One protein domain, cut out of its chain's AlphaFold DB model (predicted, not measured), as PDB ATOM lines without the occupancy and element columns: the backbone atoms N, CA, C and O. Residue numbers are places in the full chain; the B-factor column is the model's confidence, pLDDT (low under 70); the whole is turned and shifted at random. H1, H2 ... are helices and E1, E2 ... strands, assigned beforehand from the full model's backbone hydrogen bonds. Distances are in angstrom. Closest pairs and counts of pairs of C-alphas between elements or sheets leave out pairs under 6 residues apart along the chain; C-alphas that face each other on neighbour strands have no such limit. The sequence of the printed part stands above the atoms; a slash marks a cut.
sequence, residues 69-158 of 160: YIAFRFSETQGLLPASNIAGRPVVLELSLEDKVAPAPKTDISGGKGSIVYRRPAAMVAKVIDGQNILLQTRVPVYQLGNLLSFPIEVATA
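What this domain is: This is residues 69 to 158 of the 160 residues of an uncharacterized protein of Rikenellaceae bacterium (UniProt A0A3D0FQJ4). A long, twisted ribbon of two antiparallel strands, E4 and E5, runs most of the length of the domain, and E3, E1 and E2 are added side by side to E4 near the turn of this hairpin, widening the ribbon there to five strands. At the other end the ribbon is two strands wide and ends in the tiny helix H1, while the unnamed residues 98 to 114 lead from E3 back to the start of E4. The printed part has 90 residues with five named strands and one named helix, in the order E1, E2, E3, E4, E5, H1; the sheet's order is E2, E1, E3, E4, E5, all antiparallel, and the class is mostly strand. The whole is extended, a rod with a radius of gyration of the C-alphas of 19.6 A and spans of 64 by 26 by 18 A.

How they stand to each other: E4, residues 115 to 130, and E5, residues 133 to 152, form a hairpin with 171 degrees between their directions; N 118 and O 149 are 2.9 A apart and N 138 and O 126 are 2.9 A apart, within hydrogen-bond range. E5 is an edge strand and bends by 53 degrees at residue 136. E3, residues 89 to 97, is antiparallel to E4 at 137 degrees; C-alphas 93 and 128 face each other at 4.6 A, and N 94 and O 127 are 2.8 A apart. E3, E4 and E5 make a meander, each strand the antiparallel neighbour of the one before. E1, residues 69 to 75, is antiparallel to E3 at 158 degrees, with N 91 and O 72 at 2.8 A. E2, residues 79 to 82, forms a hairpin with E1 at 148 degrees and is the other edge strand; N 81 and O 73 are 2.8 A apart. E2 is apart from E4 and from E5. H1, residues 153 to 156, only grazes the sheet; it is too short for an O i to N i+4 pair, and its one O i to N i+3 pair is within hydrogen-bond range.

Where its parts are: E1 begins at C-alpha 69 (-17.563, 26.484, 28.703). E3 measures 25.7 A from first to last C-alpha, E4 44.9 A and E5 47.5 A. E4 ends at C-alpha 130 (-22.400, 20.104, 37.870), and H1 ends at C-alpha 156 (-27.153, 25.019, -9.279).

The domain as a whole: The C-alphas of Thr 77 and Ala 158, the two farthest apart, are 64.6 A apart. The printed part has no cut. The link from E3 to E4 is long, with 17 residues. The mean pLDDT of the printed part is 79.1, and residues 99 to 113 and 154 to 158 are under 70.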
ATOM      1  N   TYR A  69     -17.015  25.170  28.380       86.88
ATOM      2  CA  TYR A  69     -17.563  26.484  28.703       86.88
ATOM      3  C   TYR A  69     -18.237  26.467  30.068       86.88
ATOM      4  O   TYR A  69     -18.808  25.464  30.480       86.88
ATOM      5  N   ILE A  70     -18.208  27.589  30.778       87.12
ATOM      6  CA  ILE A  70     -18.979  27.752  32.013       87.12
ATOM      7  C   ILE A  70     -20.328  28.337  31.606       87.12
ATOM      8  O   ILE A  70     -20.369  29.464  31.119       87.12
ATOM      9  N   ALA A  71     -21.413  27.577  31.769       85.62
ATOM     10  CA  ALA A  71     -22.749  28.044  31.405       85.62
ATOM     11  C   ALA A  71     -23.276  29.036  32.449       85.62
ATOM     12  O   ALA A  71     -23.651  30.160  32.129       85.62
ATOM     13  N   PHE A  72     -23.245  28.634  33.718       87.62
ATOM     14  CA  PHE A  72     -23.639  29.456  34.859       87.62
ATOM     15  C   PHE A  72     -22.973  28.926  36.130       87.62
ATOM     16  O   PHE A  72     -22.366  27.853  36.127       87.62
ATOM     17  N   ARG A  73     -23.056  29.680  37.226       88.12
ATOM     18  CA  ARG A  73     -22.646  29.213  38.553       88.12
ATOM     19  C   ARG A  73     -23.860  29.072  39.459       88.12
ATOM     20  O   ARG A  73     -24.830  29.808  39.321       88.12
ATOM     21  N   PHE A  74     -23.801  28.135  40.392       87.06
ATOM     22  CA  PHE A  74     -24.825  27.935  41.405       87.06
ATOM     23  C   PHE A  74     -24.247  28.184  42.797       87.06
ATOM     24  O   PHE A  74     -23.247  27.580  43.191       87.06
ATOM     25  N   SER A  75     -24.876  29.078  43.549       87.31
ATOM     26  CA  SER A  75     -24.559  29.373  44.942       87.31
ATOM     27  C   SER A  75     -25.751  29.015  45.823       87.31
ATOM     28  O   SER A  75     -26.884  29.346  45.497       87.31
ATOM     29  N   GLU A  76     -25.505  28.390  46.971       81.69
ATOM     30  CA  GLU A  76     -26.571  28.034  47.921       81.69
ATOM     31  C   GLU A  76     -27.226  29.273  48.550       81.69
ATOM     32  O   GLU A  76     -28.390  29.230  48.930       81.69
ATOM     33  N   THR A  77     -26.501  30.395  48.617       83.75
ATOM     34  CA  THR A  77     -26.998  31.648  49.206       83.75
ATOM     35  C   THR A  77     -27.577  32.616  48.179       83.75
ATOM     36  O   THR A  77     -28.514  33.341  48.491       83.75
ATOM     37  N   GLN A  78     -27.019  32.652  46.965       81.44
ATOM     38  CA  GLN A  78     -27.398  33.614  45.917       81.44
ATOM     39  C   GLN A  78     -28.156  32.973  44.743       81.44
ATOM     40  O   GLN A  78     -28.622  33.684  43.859       81.44
ATOM     41  N   GLY A  79     -28.292  31.645  44.720       85.06
ATOM     42  CA  GLY A  79     -28.981  30.912  43.662       85.06
ATOM     43  C   GLY A  79     -28.185  30.845  42.356       85.06
ATOM     44  O   GLY A  79     -26.989  30.542  42.350       85.06
ATOM     45  N   LEU A  80     -28.871  31.085  41.236       85.19
ATOM     46  CA  LEU A  80     -28.303  31.033  39.887       85.19
ATOM     47  C   LEU A  80     -27.543  32.329  39.569       85.19
ATOM     48  O   LEU A  80     -28.112  33.418  39.549       85.19
ATOM     49  N   LEU A  81     -26.249  32.200  39.291       85.12
ATOM     50  CA  LEU A  81     -25.327  33.298  39.028       85.12
ATOM     51  C   LEU A  81     -24.753  33.214  37.605       85.12
ATOM     52  O   LEU A  81     -24.534  32.119  37.082       85.12
ATOM     53  N   PRO A  82     -24.450  34.360  36.971       83.88
ATOM     54  CA  PRO A  82     -23.828  34.372  35.653       83.88
ATOM     55  C   PRO A  82     -22.400  33.812  35.695       83.88
ATOM     56  O   PRO A  82     -21.708  33.880  36.712       83.88
ATOM     57  N   ALA A  83     -21.915  33.339  34.545       81.62
ATOM     58  CA  ALA A  83     -20.567  32.785  34.389       81.62
ATOM     59  C   ALA A  83     -19.416  33.772  34.698       81.62
ATOM     60  O   ALA A  83     -18.270  33.349  34.843       81.62
ATOM     61  N   SER A  84     -19.684  35.075  34.826       81.38
ATOM     62  CA  SER A  84     -18.692  36.087  35.220       81.38
ATOM     63  C   SER A  84     -18.436  36.134  36.729       81.38
ATOM     64  O   SER A  84     -17.343  36.501  37.153       81.38
ATOM     65  N   ASN A  85     -19.418  35.758  37.551       79.44
ATOM     66  CA  ASN A  85     -19.299  35.840  39.003       79.44
ATOM     67  C   ASN A  85     -18.561  34.609  39.534       79.44
ATOM     68  O   ASN A  85     -18.981  33.493  39.263       79.44
ATOM     69  N   ILE A  86     -17.464  34.802  40.270       79.75
ATOM     70  CA  ILE A  86     -16.603  33.723  40.792       79.75
ATOM     71  C   ILE A  86     -17.240  33.020  42.004       79.75
ATOM     72  O   ILE A  86     -16.840  31.911  42.353       79.75
ATOM     73  N   ALA A  87     -18.251  33.624  42.630       76.75
ATOM     74  CA  ALA A  87     -18.964  33.005  43.735       76.75
ATOM     75  C   ALA A  87     -19.814  31.813  43.251       76.75
ATOM     76  O   ALA A  87     -20.590  31.928  42.304       76.75
ATOM     77  N   GLY A  88     -19.693  30.674  43.935       81.38
ATOM     78  CA  GLY A  88     -20.505  29.480  43.689       81.38
ATOM     79  C   GLY A  88     -19.823  28.388  42.860       81.38
ATOM     80  O   GLY A  88     -18.711  28.537  42.350       81.38
ATOM     81  N   ARG A  89     -20.508  27.248  42.748       86.88
ATOM     82  CA  ARG A  89     -20.057  26.070  41.999       86.88
ATOM     83  C   ARG A  89     -20.317  26.275  40.502       86.88
ATOM     84  O   ARG A  89     -21.432  26.652  40.146       86.88
ATOM     85  N   PRO A  90     -19.331  26.068  39.614       89.88
ATOM     86  CA  PRO A  90     -19.540  26.231  38.182       89.88
ATOM     87  C   PRO A  90     -20.274  25.030  37.582       89.88
ATOM     88  O   PRO A  90     -19.838  23.892  37.739       89.88
ATOM     89  N   VAL A  91     -21.333  25.308  36.826       89.25
ATOM     90  CA  VAL A  91     -21.973  24.338  35.938       89.25
ATOM     91  C   VAL A  91     -21.345  24.480  34.557       89.25
ATOM     92  O   VAL A  91     -21.355  25.549  33.936       89.25
ATOM     93  N   VAL A  92     -20.749  23.390  34.095       91.00
ATOM     94  CA  VAL A  92     -19.905  23.341  32.907       91.00
ATOM     95  C   VAL A  92     -20.679  22.733  31.746       91.00
ATOM     96  O   VAL A  92     -21.326  21.701  31.888       91.00
ATOM     97  N   LEU A  93     -20.591  23.372  30.585       89.94
ATOM     98  CA  LEU A  93     -21.031  22.850  29.304       89.94
ATOM     99  C   LEU A  93     -19.809  22.324  28.545       89.94
ATOM    100  O   LEU A  93     -18.942  23.093  28.134       89.94
ATOM    101  N   GLU A  94     -19.751  21.015  28.353       89.31
ATOM    102  CA  GLU A  94     -18.764  20.337  27.518       89.31
ATOM    103  C   GLU A  94     -19.402  20.010  26.164       89.31
ATOM    104  O   GLU A  94     -20.470  19.395  26.101       89.31
ATOM    105  N   LEU A  95     -18.754  20.421  25.073       87.25
ATOM    106  CA  LEU A  95     -19.157  20.068  23.714       87.25
ATOM    107  C   LEU A  95     -18.120  19.113  23.120       87.25
ATOM    108  O   LEU A  95     -17.003  19.520  22.820       87.25
ATOM    109  N   SER A  96     -18.490  17.856  22.887       86.56
ATOM    110  CA  SER A  96     -17.617  16.881  22.222       86.56
ATOM    111  C   SER A  96     -18.059  16.613  20.784       86.56
ATOM    112  O   SER A  96     -19.254  16.565  20.475       86.56
ATOM    113  N   LEU A  97     -17.081  16.487  19.882       79.50
ATOM    114  CA  LEU A  97     -17.324  16.112  18.489       79.50
ATOM    115  C   LEU A  97     -17.745  14.646  18.427       79.50
ATOM    116  O   LEU A  97     -17.145  13.783  19.066       79.50
ATOM    117  N   GLU A  98     -18.766  14.358  17.628       71.62
ATOM    118  CA  GLU A  98     -19.113  12.983  17.294       71.62
ATOM    119  C   GLU A  98     -18.178  12.499  16.170       71.62
ATOM    120  O   GLU A  98     -18.244  13.007  15.049       71.62
ATOM    121  N   ASP A  99     -17.322  11.505  16.443       59.12
ATOM    122  CA  ASP A  99     -16.283  10.976  15.526       59.12
ATOM    123  C   ASP A  99     -16.802  10.474  14.157       59.12
ATOM    124  O   ASP A  99     -16.027  10.134  13.264       59.12
ATOM    125  N   LYS A 100     -18.121  10.412  13.955       57.00
ATOM    126  CA  LYS A 100     -18.765   9.837  12.763       57.00
ATOM    127  C   LYS A 100     -19.228  10.861  11.726       57.00
ATOM    128  O   LYS A 100     -20.037  10.525  10.857       57.00
ATOM    129  N   VAL A 101     -18.755  12.105  11.769       56.59
ATOM    130  CA  VAL A 101     -19.055  13.054  10.688       56.59
ATOM    131  C   VAL A 101     -18.087  12.807   9.532       56.59
ATOM    132  O   VAL A 101     -16.908  13.136   9.612       56.59
ATOM    133  N   ALA A 102     -18.598  12.216   8.445       58.06
ATOM    134  CA  ALA A 102     -17.842  11.998   7.212       58.06
ATOM    135  C   ALA A 102     -17.088  13.278   6.789       58.06
ATOM    136  O   ALA A 102     -17.691  14.364   6.834       58.06
ATOM    137  N   PRO A 103     -15.807  13.170   6.376       58.56
ATOM    138  CA  PRO A 103     -14.991  14.324   6.029       58.56
ATOM    139  C   PRO A 103     -15.705  15.141   4.956       58.56
ATOM    140  O   PRO A 103     -16.119  14.619   3.920       58.56
ATOM    141  N   ALA A 104     -15.913  16.426   5.240       61.06
ATOM    142  CA  ALA A 104     -16.505  17.323   4.264       61.06
ATOM    143  C   ALA A 104     -15.559  17.445   3.054       61.06
ATOM    144  O   ALA A 104     -14.338  17.480   3.249       61.06
ATOM    145  N   PRO A 105     -16.088  17.516   1.819       60.94
ATOM    146  CA  PRO A 105     -15.259  17.793   0.657       60.94
ATOM    147  C   PRO A 105     -14.539  19.128   0.876       60.94
ATOM    148  O   PRO A 105     -15.157  20.119   1.270       60.94
ATOM    149  N   LYS A 106     -13.220  19.141   0.664       58.34
ATOM    150  CA  LYS A 106     -12.410  20.364   0.698       58.34
ATOM    151  C   LYS A 106     -12.758  21.192  -0.538       58.34
ATOM    152  O   LYS A 106     -12.140  21.039  -1.581       58.34
ATOM    153  N   THR A 107     -13.805  21.997  -0.443       60.38
ATOM    154  CA  THR A 107     -14.116  23.024  -1.442       60.38
ATOM    155  C   THR A 107     -13.319  24.275  -1.124       60.38
ATOM    156  O   THR A 107     -13.419  24.799  -0.014       60.38
ATOM    157  N   ASP A 108     -12.540  24.752  -2.092       59.94
ATOM    158  CA  ASP A 108     -11.822  26.013  -1.970       59.94
ATOM    159  C   ASP A 108     -12.825  27.153  -1.764       59.94
ATOM    160  O   ASP A 108     -13.762  27.363  -2.544       59.94
ATOM    161  N   ILE A 109     -12.638  27.896  -0.675       62.53
ATOM    162  CA  ILE A 109     -13.435  29.076  -0.332       62.53
ATOM    163  C   ILE A 109     -12.920  30.235  -1.195       62.53
ATOM    164  O   ILE A 109     -12.351  31.204  -0.702       62.53
ATOM    165  N   SER A 110     -13.056  30.124  -2.514       59.16
ATOM    166  CA  SER A 110     -12.869  31.261  -3.403       59.16
ATOM    167  C   SER A 110     -14.225  31.948  -3.555       59.16
ATOM    168  O   SER A 110     -15.169  31.424  -4.149       59.16
ATOM    169  N   GLY A 111     -14.344  33.142  -2.973       56.94
ATOM    170  CA  GLY A 111     -15.477  34.052  -3.170       56.94
ATOM    171  C   GLY A 111     -15.497  34.656  -4.579       56.94
ATOM    172  O   GLY A 111     -15.726  35.853  -4.739       56.94
ATOM    173  N   GLY A 112     -15.168  33.856  -5.596       60.59
ATOM    174  CA  GLY A 112     -15.241  34.250  -6.992       60.59
ATOM    175  C   GLY A 112     -16.689  34.503  -7.407       60.59
ATOM    176  O   GLY A 112     -17.622  33.909  -6.862       60.59
ATOM    177  N   LYS A 113     -16.882  35.394  -8.387       59.66
ATOM    178  CA  LYS A 113     -18.192  35.651  -9.004       59.66
ATOM    179  C   LYS A 113     -18.794  34.317  -9.456       59.66
ATOM    180  O   LYS A 113     -18.300  33.725 -10.406       59.66
ATOM    181  N   GLY A 114     -19.837  33.858  -8.762       70.50
ATOM    182  CA  GLY A 114     -20.537  32.614  -9.080       70.50
ATOM    183  C   GLY A 114     -20.430  31.487  -8.048       70.50
ATOM    184  O   GLY A 114     -20.809  30.373  -8.385       70.50
ATOM    185  N   SER A 115     -19.971  31.709  -6.812       74.94
ATOM    186  CA  SER A 115     -20.055  30.707  -5.731       74.94
ATOM    187  C   SER A 115     -20.947  31.169  -4.568       74.94
ATOM    188  O   SER A 115     -20.911  32.327  -4.154       74.94
ATOM    189  N   ILE A 116     -21.781  30.266  -4.040       80.62
ATOM    190  CA  ILE A 116     -22.570  30.477  -2.816       80.62
ATOM    191  C   ILE A 116     -21.807  29.847  -1.657       80.62
ATOM    192  O   ILE A 116     -21.521  28.650  -1.675       80.62
ATOM    193  N   VAL A 117     -21.499  30.647  -0.641       83.44
ATOM    194  CA  VAL A 117     -20.843  30.179   0.583       83.44
ATOM    195  C   VAL A 117     -21.908  29.871   1.631       83.44
ATOM    196  O   VAL A 117     -22.732  30.725   1.953       83.44
ATOM    197  N   TYR A 118     -21.883  28.662   2.184       84.06
ATOM    198  CA  TYR A 118     -22.763  28.243   3.273       84.06
ATOM    199  C   TYR A 118     -21.972  27.527   4.366       84.06
ATOM    200  O   TYR A 118     -20.848  27.067   4.153       84.06
ATOM    201  N   ARG A 119     -22.552  27.438   5.567       83.44
ATOM    202  CA  ARG A 119     -21.916  26.761   6.699       83.44
ATOM    203  C   ARG A 119     -22.674  25.497   7.069       83.44
ATOM    204  O   ARG A 119     -23.849  25.555   7.423       83.44
ATOM    205  N   ARG A 120     -21.986  24.357   7.025       84.56
ATOM    206  CA  ARG A 120     -22.520  23.081   7.505       84.56
ATOM    207  C   ARG A 120     -22.270  22.980   9.014       84.56
ATOM    208  O   ARG A 120     -21.105  23.061   9.404       84.56
ATOM    209  N   PRO A 121     -23.302  22.794   9.859       85.31
ATOM    210  CA  PRO A 121     -23.103  22.674  11.299       85.31
ATOM    211  C   PRO A 121     -22.332  21.398  11.653       85.31
ATOM    212  O   PRO A 121     -22.497  20.361  11.003       85.31
ATOM    213  N   ALA A 122     -21.523  21.471  12.707       85.12
ATOM    214  CA  ALA A 122     -20.929  20.301  13.334       85.12
ATOM    215  C   ALA A 122     -21.947  19.679  14.300       85.12
ATOM    216  O   ALA A 122     -22.529  20.382  15.125       85.12
ATOM    217  N   ALA A 123     -22.187  18.373  14.193       86.31
ATOM    218  CA  ALA A 123     -23.003  17.660  15.171       86.31
ATOM    219  C   ALA A 123     -22.160  17.417  16.432       86.31
ATOM    220  O   ALA A 123     -21.173  16.683  16.381       86.31
ATOM    221  N   MET A 124     -22.546  18.055  17.536       84.75
ATOM    222  CA  MET A 124     -21.845  17.981  18.816       84.75
ATOM    223  C   MET A 124     -22.719  17.280  19.854       84.75
ATOM    224  O   MET A 124     -23.944  17.438  19.863       84.75
ATOM    225  N   VAL A 125     -22.091  16.544  20.765       89.12
ATOM    226  CA  VAL A 125     -22.733  16.080  21.994       89.12
ATOM    227  C   VAL A 125     -22.499  17.141  23.064       89.12
ATOM    228  O   VAL A 125     -21.368  17.378  23.481       89.12
ATOM    229  N   ALA A 126     -23.576  17.797  23.482       90.00
ATOM    230  CA  ALA A 126     -23.586  18.777  24.552       90.00
ATOM    231  C   ALA A 126     -23.878  18.090  25.883       90.00
ATOM    232  O   ALA A 126     -24.940  17.484  26.063       90.00
ATOM    233  N   LYS A 127     -22.935  18.194  26.817       91.12
ATOM    234  CA  LYS A 127     -23.044  17.660  28.171       91.12
ATOM    235  C   LYS A 127     -22.992  18.802  29.179       91.12
ATOM    236  O   LYS A 127     -22.044  19.580  29.184       91.12
ATOM    237  N   VAL A 128     -24.006  18.892  30.031       90.75
ATOM    238  CA  VAL A 128     -24.061  19.842  31.146       90.75
ATOM    239  C   VAL A 128     -23.687  19.097  32.421       90.75
ATOM    240  O   VAL A 128     -24.329  18.105  32.769       90.75
ATOM    241  N   ILE A 129     -22.644  19.562  33.100       91.62
ATOM    242  CA  ILE A 129     -22.026  18.912  34.255       91.62
ATOM    243  C   ILE A 129     -22.044  19.878  35.439       91.62
ATOM    244  O   ILE A 129     -21.562  21.003  35.326       91.62
ATOM    245  N   ASP A 130     -22.550  19.426  36.580       89.44
ATOM    246  CA  ASP A 130     -22.400  20.104  37.870       89.44
ATOM    247  C   ASP A 130     -21.475  19.273  38.768       89.44
ATOM    248  O   ASP A 130     -21.859  18.229  39.305       89.44
ATOM    249  N   GLY A 131     -20.216  19.703  38.876       85.06
ATOM    250  CA  GLY A 131     -19.177  18.983  39.613       85.06
ATOM    251  C   GLY A 131     -18.935  17.574  39.062       85.06
ATOM    252  O   GLY A 131     -18.227  17.403  38.074       85.06
ATOM    253  N   GLN A 132     -19.505  16.563  39.724       83.81
ATOM    254  CA  GLN A 132     -19.406  15.148  39.336       83.81
ATOM    255  C   GLN A 132     -20.666  14.619  38.633       83.81
ATOM    256  O   GLN A 132     -20.633  13.539  38.047       83.81
ATOM    257  N   ASN A 133     -21.773  15.361  38.681       89.06
ATOM    258  CA  ASN A 133     -23.058  14.908  38.167       89.06
ATOM    259  C   ASN A 133     -23.299  15.437  36.755       89.06
ATOM    260  O   ASN A 133     -23.169  16.632  36.491       89.06
ATOM    261  N   ILE A 134     -23.707  14.551  35.849       88.50
ATOM    262  CA  ILE A 134     -24.161  14.933  34.510       88.50
ATOM    263  C   ILE A 134     -25.650  15.259  34.608       88.50
ATOM    264  O   ILE A 134     -26.463  14.373  34.856       88.50
ATOM    265  N   LEU A 135     -26.001  16.529  34.420       87.81
ATOM    266  CA  LEU A 135     -27.385  17.002  34.486       87.81
ATOM    267  C   LEU A 135     -28.143  16.713  33.192       87.81
ATOM    268  O   LEU A 135     -29.319  16.362  33.210       87.81
ATOM    269  N   LEU A 136     -27.466  16.892  32.058       88.94
ATOM    270  CA  LEU A 136     -28.065  16.739  30.742       88.94
ATOM    271  C   LEU A 136     -27.012  16.286  29.740       88.94
ATOM    272  O   LEU A 136     -25.891  16.791  29.737       88.94
ATOM    273  N   GLN A 137     -27.401  15.382  28.849       90.94
ATOM    274  CA  GLN A 137     -26.622  15.021  27.677       90.94
ATOM    275  C   GLN A 137     -27.546  15.000  26.463       90.94
ATOM    276  O   GLN A 137     -28.540  14.278  26.444       90.94
ATOM    277  N   THR A 138     -27.234  15.807  25.454       89.44
ATOM    278  CA  THR A 138     -28.051  15.931  24.244       89.44
ATOM    279  C   THR A 138     -27.185  16.170  23.013       89.44
ATOM    280  O   THR A 138     -26.021  16.547  23.118       89.44
ATOM    281  N   ARG A 139     -27.742  15.931  21.826       88.69
ATOM    282  CA  ARG A 139     -27.065  16.136  20.545       88.69
ATOM    283  C   ARG A 139     -27.556  17.431  19.912       88.69
ATOM    284  O   ARG A 139     -28.752  17.579  19.677       88.69
ATOM    285  N   VAL A 140     -26.639  18.347  19.613       88.81
ATOM    286  CA  VAL A 140     -26.960  19.686  19.099       88.81
ATOM    287  C   VAL A 140     -26.097  20.011  17.874       88.81
ATOM    288  O   VAL A 140     -24.883  19.804  17.908       88.81
ATOM    289  N   PRO A 141     -26.686  20.533  16.782       88.25
ATOM    290  CA  PRO A 141     -25.916  21.086  15.676       88.25
ATOM    291  C   PRO A 141     -25.330  22.456  16.059       88.25
ATOM    292  O   PRO A 141     -26.070  23.400  16.327       88.25
ATOM    293  N   VAL A 142     -24.002  22.586  16.047       87.31
ATOM    294  CA  VAL A 142     -23.278  23.827  16.360       87.31
ATOM    295  C   VAL A 142     -22.649  24.394  15.089       87.31
ATOM    296  O   VAL A 142     -21.783  23.780  14.466       87.31
ATOM    297  N   TYR A 143     -23.073  25.594  14.691       87.12
ATOM    298  CA  TYR A 143     -22.605  26.238  13.459       87.12
ATOM    299  C   TYR A 143     -21.218  26.864  13.611       87.12
ATOM    300  O   TYR A 143     -20.455  26.901  12.653       87.12
ATOM    301  N   GLN A 144     -20.855  27.344  14.796       84.50
ATOM    302  CA  GLN A 144     -19.573  28.007  15.049       84.50
ATOM    303  C   GLN A 144     -18.392  27.063  14.811       84.50
ATOM    304  O   GLN A 144     -17.373  27.491  14.283       84.50
ATOM    305  N   LEU A 145     -18.568  25.777  15.121       80.81
ATOM    306  CA  LEU A 145     -17.580  24.711  14.919       80.81
ATOM    307  C   LEU A 145     -17.734  23.990  13.571       80.81
ATOM    308  O   LEU A 145     -17.027  23.028  13.296       80.81
ATOM    309  N   GLY A 146     -18.675  24.437  12.740       80.56
ATOM    310  CA  GLY A 146     -18.935  23.875  11.423       80.56
ATOM    311  C   GLY A 146     -17.924  24.300  10.359       80.56
ATOM    312  O   GLY A 146     -17.193  25.278  10.515       80.56
ATOM    313  N   ASN A 147     -17.953  23.599   9.227       81.62
ATOM    314  CA  ASN A 147     -17.123  23.921   8.068       81.62
ATOM    315  C   ASN A 147     -17.844  24.891   7.127       81.62
ATOM    316  O   ASN A 147     -19.048  24.761   6.876       81.62
ATOM    317  N   LEU A 148     -17.088  25.843   6.577       82.75
ATOM    318  CA  LEU A 148     -17.523  26.664   5.450       82.75
ATOM    319  C   LEU A 148     -17.340  25.871   4.158       82.75
ATOM    320  O   LEU A 148     -16.269  25.322   3.908       82.75
ATOM    321  N   LEU A 149     -18.394  25.813   3.355       82.19
ATOM    322  CA  LEU A 149     -18.421  25.139   2.065       82.19
ATOM    323  C   LEU A 149     -18.856  26.141   0.997       82.19
ATOM    324  O   LEU A 149     -19.677  27.023   1.258       82.19
ATOM    325  N   SER A 150     -18.300  26.007  -0.202       80.62
ATOM    326  CA  SER A 150     -18.680  26.799  -1.369       80.62
ATOM    327  C   SER A 150     -19.361  25.893  -2.392       80.62
ATOM    328  O   SER A 150     -18.958  24.749  -2.599       80.62
ATOM    329  N   PHE A 151     -20.430  26.384  -3.014       77.31
ATOM    330  CA  PHE A 151     -21.115  25.692  -4.102       77.31
ATOM    331  C   PHE A 151     -21.152  26.584  -5.350       77.31
ATOM    332  O   PHE A 151     -21.641  27.713  -5.255       77.31
ATOM    333  N   PRO A 152     -20.650  26.132  -6.513       77.25
ATOM    334  CA  PRO A 152     -20.685  26.921  -7.741       77.25
ATOM    335  C   PRO A 152     -22.118  27.038  -8.290       77.25
ATOM    336  O   PRO A 152     -22.830  26.048  -8.460       77.25
ATOM    337  N   ILE A 153     -22.544  28.261  -8.605       71.00
ATOM    338  CA  ILE A 153     -23.892  28.599  -9.084       71.00
ATOM    339  C   ILE A 153     -24.180  28.046 -10.485       71.00
ATOM    340  O   ILE A 153     -25.341  27.808 -10.823       71.00
ATOM    341  N   GLU A 154     -23.132  27.798 -11.274       67.38
ATOM    342  CA  GLU A 154     -23.222  27.194 -12.608       67.38
ATOM    343  C   GLU A 154     -23.801  25.774 -12.545       67.38
ATOM    344  O   GLU A 154     -24.560  25.375 -13.422       67.38
ATOM    345  N   VAL A 155     -23.528  25.044 -11.457       63.81
ATOM    346  CA  VAL A 155     -24.079  23.703 -11.215       63.81
ATOM    347  C   VAL A 155     -25.499  23.781 -10.637       63.81
ATOM    348  O   VAL A 155     -26.329  22.925 -10.933       63.81
ATOM    349  N   ALA A 156     -25.813  24.818  -9.849       59.25
ATOM    350  CA  ALA A 156     -27.153  25.019  -9.279       59.25
ATOM    351  C   ALA A 156     -28.187  25.424 -10.339       59.25
ATOM    352  O   ALA A 156     -29.354  25.050 -10.251       59.25
ATOM    353  N   THR A 157     -27.755  26.200 -11.334       60.81
ATOM    354  CA  THR A 157     -28.616  26.787 -12.370       60.81
ATOM    355  C   THR A 157     -28.478  26.034 -13.686       60.81
ATOM    356  O   THR A 157     -28.514  26.667 -14.736       60.81
ATOM    357  N   ALA A 158     -28.283  24.710 -13.663       51.91
ATOM    358  CA  ALA A 158     -28.230  23.899 -14.877       51.91
ATOM    359  C   ALA A 158     -29.507  24.128 -15.711       51.91
ATOM    360  O   ALA A 158     -30.544  23.497 -15.503       51.91
TER     361      ALA A 158